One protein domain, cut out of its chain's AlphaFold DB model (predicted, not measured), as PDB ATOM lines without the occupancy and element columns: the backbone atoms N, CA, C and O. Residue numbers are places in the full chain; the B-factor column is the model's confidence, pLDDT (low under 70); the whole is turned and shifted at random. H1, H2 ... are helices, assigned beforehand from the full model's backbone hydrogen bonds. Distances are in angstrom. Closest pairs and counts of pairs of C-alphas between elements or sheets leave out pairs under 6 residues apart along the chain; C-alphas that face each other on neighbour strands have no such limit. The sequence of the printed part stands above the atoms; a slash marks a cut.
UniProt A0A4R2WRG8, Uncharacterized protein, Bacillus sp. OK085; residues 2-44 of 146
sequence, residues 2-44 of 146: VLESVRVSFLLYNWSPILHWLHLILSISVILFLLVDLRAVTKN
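What this domain is: This is residues 2 to 44 of the 146 residues of an uncharacterized protein of Bacillus sp. OK085 (UniProt A0A4R2WRG8). A long helix, H2, makes the length of a rod, and a shorter helix, H1, folds back beside its first part, so that the two form a lopsided helical hairpin. Residues 28 to 44 stick out free of H1. The 43 printed residues hold two named helices, H1 then H2, and no named strand; the class is all helix. The whole is only just loose, close to extended, with a radius of gyration of the C-alphas of 13.6 A, and spans 44 by 19 by 6 A.

Where its parts are: H2, residues 17 to 43, measures 39.5 A from C-alpha 17 at (-0.890, 42.819, -7.320) to C-alpha 43 at (-12.490, 46.984, 30.258). H1, residues 2 to 15, measures 20.2 A and begins with C-alpha 2 at (-3.544, 56.135, 6.753).

How they stand to each other: H2 touches H1 with residues 19 to 27 alone; the closest C-alphas, those of His 20 and Tyr 13, are 5.2 A apart. They form a helical hairpin, running opposite ways at a shallow tilt of 23 degrees. Every O i to N i+4 pair is within hydrogen-bond range in H2, and 9 of 10 in H1.

The domain as a whole: The C-alphas farthest apart, those of Asn 14 and Asn 44, are 44.2 A apart. The printed part has no cut, and the link from H1 to H2 is tight. The pLDDT is under 70 at residues 2, 4 to 5, 9 and 13.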
ATOM      1  N   VAL A   2      -2.565  56.397   7.846       63.28
ATOM      2  CA  VAL A   2      -3.544  56.135   6.753       63.28
ATOM      3  C   VAL A   2      -3.099  56.697   5.391       63.28
ATOM      4  O   VAL A   2      -3.127  55.981   4.394       63.28
ATOM      5  N   LEU A   3      -2.615  57.944   5.344       74.19
ATOM      6  CA  LEU A   3      -2.127  58.567   4.103       74.19
ATOM      7  C   LEU A   3      -0.875  57.868   3.536       74.19
ATOM      8  O   LEU A   3      -0.717  57.747   2.322       74.19
ATOM      9  N   GLU A   4       0.003  57.386   4.416       69.69
ATOM     10  CA  GLU A   4       1.209  56.642   4.040       69.69
ATOM     11  C   GLU A   4       0.852  55.258   3.490       69.69
ATOM     12  O   GLU A   4       1.351  54.874   2.433       69.69
ATOM     13  N   SER A   5      -0.090  54.555   4.127       66.12
ATOM     14  CA  SER A   5      -0.575  53.254   3.661       66.12
ATOM     15  C   SER A   5      -1.224  53.336   2.279       66.12
ATOM     16  O   SER A   5      -0.995  52.445   1.463       66.12
ATOM     17  N   VAL A   6      -1.977  54.399   1.965       72.25
ATOM     18  CA  VAL A   6      -2.598  54.585   0.635       72.25
ATOM     19  C   VAL A   6      -1.535  54.767  -0.451       72.25
ATOM     20  O   VAL A   6      -1.610  54.134  -1.505       72.25
ATOM     21  N   ARG A   7      -0.503  55.576  -0.182       76.06
ATOM     22  CA  ARG A   7       0.583  55.837  -1.138       76.06
ATOM     23  C   ARG A   7       1.427  54.586  -1.406       76.06
ATOM     24  O   ARG A   7       1.713  54.275  -2.559       76.06
ATOM     25  N   VAL A   8       1.772  53.841  -0.355       72.81
ATOM     26  CA  VAL A   8       2.509  52.569  -0.454       72.81
ATOM     27  C   VAL A   8       1.681  51.510  -1.183       72.81
ATOM     28  O   VAL A   8       2.203  50.813  -2.050       72.81
ATOM     29  N   SER A   9       0.374  51.443  -0.920       66.44
ATOM     30  CA  SER A   9      -0.528  50.499  -1.594       66.44
ATOM     31  C   SER A   9      -0.632  50.765  -3.097       66.44
ATOM     32  O   SER A   9      -0.633  49.811  -3.873       66.44
ATOM     33  N   PHE A  10      -0.677  52.033  -3.519       70.56
ATOM     34  CA  PHE A  10      -0.682  52.400  -4.940       70.56
ATOM     35  C   PHE A  10       0.640  52.041  -5.637       70.56
ATOM     36  O   PHE A  10       0.633  51.503  -6.742       70.56
ATOM     37  N   LEU A  11       1.780  52.258  -4.970       76.56
ATOM     38  CA  LEU A  11       3.095  51.877  -5.494       76.56
ATOM     39  C   LEU A  11       3.236  50.348  -5.633       76.56
ATOM     40  O   LEU A  11       3.703  49.850  -6.655       76.56
ATOM     41  N   LEU A  12       2.780  49.599  -4.622       70.56
ATOM     42  CA  LEU A  12       2.799  48.133  -4.610       70.56
ATOM     43  C   LEU A  12       1.887  47.538  -5.678       70.56
ATOM     44  O   LEU A  12       2.253  46.530  -6.273       70.56
ATOM     45  N   TYR A  13       0.741  48.164  -5.955       69.75
ATOM     46  CA  TYR A  13      -0.168  47.722  -7.012       69.75
ATOM     47  C   TYR A  13       0.531  47.662  -8.375       69.75
ATOM     48  O   TYR A  13       0.358  46.697  -9.114       69.75
ATOM     49  N   ASN A  14       1.377  48.654  -8.674       72.12
ATOM     50  CA  ASN A  14       2.121  48.718  -9.931       72.12
ATOM     51  C   ASN A  14       3.316  47.745  -9.988       72.12
ATOM     52  O   ASN A  14       3.782  47.409 -11.072       72.12
ATOM     53  N   TRP A  15       3.839  47.308  -8.839       77.12
ATOM     54  CA  TRP A  15       4.953  46.355  -8.764       77.12
ATOM     55  C   TRP A  15       4.491  44.899  -8.741       77.12
ATOM     56  O   TRP A  15       5.045  44.061  -9.445       77.12
ATOM     57  N   SER A  16       3.491  44.580  -7.920       78.19
ATOM     58  CA  SER A  16       2.906  43.246  -7.853       78.19
ATOM     59  C   SER A  16       1.522  43.291  -7.190       78.19
ATOM     60  O   SER A  16       1.409  43.662  -6.016       78.19
ATOM     61  N   PRO A  17       0.461  42.835  -7.878       79.44
ATOM     62  CA  PRO A  17      -0.890  42.819  -7.320       79.44
ATOM     63  C   PRO A  17      -1.000  41.937  -6.066       79.44
ATOM     64  O   PRO A  17      -1.804  42.218  -5.182       79.44
ATOM     65  N   ILE A  18      -0.158  40.905  -5.944       86.25
ATOM     66  CA  ILE A  18      -0.121  40.009  -4.778       86.25
ATOM     67  C   ILE A  18       0.369  40.763  -3.534       86.25
ATOM     68  O   ILE A  18      -0.224  40.644  -2.461       86.25
ATOM     69  N   LEU A  19       1.415  41.586  -3.680       81.88
ATOM     70  CA  LEU A  19       1.941  42.409  -2.587       81.88
ATOM     71  C   LEU A  19       0.923  43.460  -2.126       81.88
ATOM     72  O   LEU A  19       0.825  43.728  -0.930       81.88
ATOM     73  N   HIS A  20       0.142  44.024  -3.053       79.94
ATOM     74  CA  HIS A  20      -0.924  44.970  -2.724       79.94
ATOM     75  C   HIS A  20      -2.000  44.336  -1.830       79.94
ATOM     76  O   HIS A  20      -2.313  44.875  -0.768       79.94
ATOM     77  N   TRP A  21      -2.532  43.172  -2.218       84.12
ATOM     78  CA  TRP A  21      -3.542  42.467  -1.422       84.12
ATOM     79  C   TRP A  21      -3.011  42.039  -0.051       84.12
ATOM     80  O   TRP A  21      -3.708  42.201   0.951       84.12
ATOM     81  N   LEU A  22      -1.762  41.566   0.018       88.88
ATOM     82  CA  LEU A  22      -1.121  41.220   1.287       88.88
ATOM     83  C   LEU A  22      -1.006  42.441   2.216       88.88
ATOM     84  O   LEU A  22      -1.366  42.360   3.391       88.88
ATOM     85  N   HIS A  23      -0.555  43.582   1.690       83.88
ATOM     86  CA  HIS A  23      -0.427  44.827   2.452       83.88
ATOM     87  C   HIS A  23      -1.785  45.363   2.931       83.88
ATOM     88  O   HIS A  23      -1.902  45.846   4.061       83.88
ATOM     89  N   LEU A  24      -2.821  45.251   2.096       84.75
ATOM     90  CA  LEU A  24      -4.180  45.661   2.441       84.75
ATOM     91  C   LEU A  24      -4.735  44.823   3.602       84.75
ATOM     92  O   LEU A  24      -5.209  45.384   4.591       84.75
ATOM     93  N   ILE A  25      -4.619  43.491   3.518       91.00
ATOM     94  CA  ILE A  25      -5.055  42.571   4.582       91.00
ATOM     95  C   ILE A  25      -4.296  42.855   5.881       91.00
ATOM     96  O   ILE A  25      -4.908  42.934   6.950       91.00
ATOM     97  N   LEU A  26      -2.979  43.060   5.799       88.44
ATOM     98  CA  LEU A  26      -2.156  43.383   6.962       88.44
ATOM     99  C   LEU A  26      -2.582  44.710   7.607       88.44
ATOM    100  O   LEU A  26      -2.740  44.774   8.824       88.44
ATOM    101  N   SER A  27      -2.844  45.743   6.803       86.62
ATOM    102  CA  SER A  27      -3.290  47.056   7.290       86.62
ATOM    103  C   SER A  27      -4.621  46.967   8.041       86.62
ATOM    104  O   SER A  27      -4.750  47.502   9.142       86.62
ATOM    105  N   ILE A  28      -5.599  46.243   7.487       89.81
ATOM    106  CA  ILE A  28      -6.897  46.014   8.142       89.81
ATOM    107  C   ILE A  28      -6.708  45.231   9.449       89.81
ATOM    108  O   ILE A  28      -7.309  45.570  10.469       89.81
ATOM    109  N   SER A  29      -5.834  44.223   9.440       90.06
ATOM    110  CA  SER A  29      -5.551  43.395  10.617       90.06
ATOM    111  C   SER A  29      -4.945  44.209  11.764       90.06
ATOM    112  O   SER A  29      -5.349  44.034  12.912       90.06
ATOM    113  N   VAL A  30      -4.037  45.145  11.464       88.12
ATOM    114  CA  VAL A  30      -3.454  46.056  12.465       88.12
ATOM    115  C   VAL A  30      -4.528  46.952  13.085       88.12
ATOM    116  O   VAL A  30      -4.577  47.085  14.304       88.12
ATOM    117  N   ILE A  31      -5.431  47.520  12.280       88.12
ATOM    118  CA  ILE A  31      -6.522  48.371  12.788       88.12
ATOM    119  C   ILE A  31      -7.450  47.571  13.714       88.12
ATOM    120  O   ILE A  31      -7.786  48.036  14.804       88.12
ATOM    121  N   LEU A  32      -7.834  46.355  13.315       90.56
ATOM    122  CA  LEU A  32      -8.649  45.466  14.149       90.56
ATOM    123  C   LEU A  32      -7.941  45.097  15.457       90.56
ATOM    124  O   LEU A  32      -8.564  45.128  16.517       90.56
ATOM    125  N   PHE A  33      -6.644  44.793  15.400       87.44
ATOM    126  CA  PHE A  33      -5.844  44.504  16.586       87.44
ATOM    127  C   PHE A  33      -5.815  45.692  17.559       87.44
ATOM    128  O   PHE A  33      -6.070  45.506  18.747       87.44
ATOM    129  N   LEU A  34      -5.591  46.913  17.059       85.50
ATOM    130  CA  LEU A  34      -5.602  48.129  17.880       85.50
ATOM    131  C   LEU A  34      -6.968  48.369  18.536       85.50
ATOM    132  O   LEU A  34      -7.030  48.723  19.710       85.50
ATOM    133  N   LEU A  35      -8.070  48.130  17.818       88.06
ATOM    134  CA  LEU A  35      -9.427  48.229  18.370       88.06
ATOM    135  C   LEU A  35      -9.670  47.228  19.507       88.06
ATOM    136  O   LEU A  35     -10.298  47.570  20.512       88.06
ATOM    137  N   VAL A  36      -9.191  45.991  19.350       88.69
ATOM    138  CA  VAL A  36      -9.294  44.953  20.384       88.69
ATOM    139  C   VAL A  36      -8.448  45.316  21.602       88.69
ATOM    140  O   VAL A  36      -8.955  45.235  22.721       88.69
ATOM    141  N   ASP A  37      -7.203  45.750  21.399       84.62
ATOM    142  CA  ASP A  37      -6.310  46.166  22.485       84.62
ATOM    143  C   ASP A  37      -6.894  47.355  23.254       84.62
ATOM    144  O   ASP A  37      -7.039  47.276  24.473       84.62
ATOM    145  N   LEU A  38      -7.368  48.390  22.551       84.06
ATOM    146  CA  LEU A  38      -7.986  49.562  23.169       84.06
ATOM    147  C   LEU A  38      -9.223  49.189  23.994       84.06
ATOM    148  O   LEU A  38      -9.351  49.597  25.149       84.06
ATOM    149  N   ARG A  39     -10.117  48.350  23.450       85.75
ATOM    150  CA  ARG A  39     -11.277  47.849  24.207       85.75
ATOM    151  C   ARG A  39     -10.864  47.039  25.433       85.75
ATOM    152  O   ARG A  39     -11.558  47.089  26.448       85.75
ATOM    153  N   ALA A  40      -9.781  46.272  25.345       85.69
ATOM    154  CA  ALA A  40      -9.278  45.490  26.463       85.69
ATOM    155  C   ALA A  40      -8.683  46.382  27.566       85.69
ATOM    156  O   ALA A  40      -8.924  46.091  28.735       85.69
ATOM    157  N   VAL A  41      -7.994  47.478  27.219       82.62
ATOM    158  CA  VAL A  41      -7.509  48.480  28.188       82.62
ATOM    159  C   VAL A  41      -8.678  49.080  28.964       82.62
ATOM    160  O   VAL A  41      -8.692  49.026  30.186       82.62
ATOM    161  N   THR A  42      -9.708  49.572  28.271       79.75
ATOM    162  CA  THR A  42     -10.851  50.219  28.935       79.75
ATOM    163  C   THR A  42     -11.640  49.264  29.835       79.75
ATOM    164  O   THR A  42     -12.173  49.677  30.860       79.75
ATOM    165  N   LYS A  43     -11.741  47.979  29.471       83.75
ATOM    166  CA  LYS A  43     -12.490  46.984  30.258       83.75
ATOM    167  C   LYS A  43     -11.742  46.451  31.478       83.75
ATOM    168  O   LYS A  43     -12.383  45.867  32.346       83.75
ATOM    169  N   ASN A  44     -10.423  46.598  31.528       82.25
ATOM    170  CA  ASN A  44      -9.596  46.062  32.602       82.25
ATOM    171  C   ASN A  44      -8.806  47.212  33.234       82.25
ATOM    172  O   ASN A  44      -7.641  47.401  32.896       82.25
TER     173      ASN A  44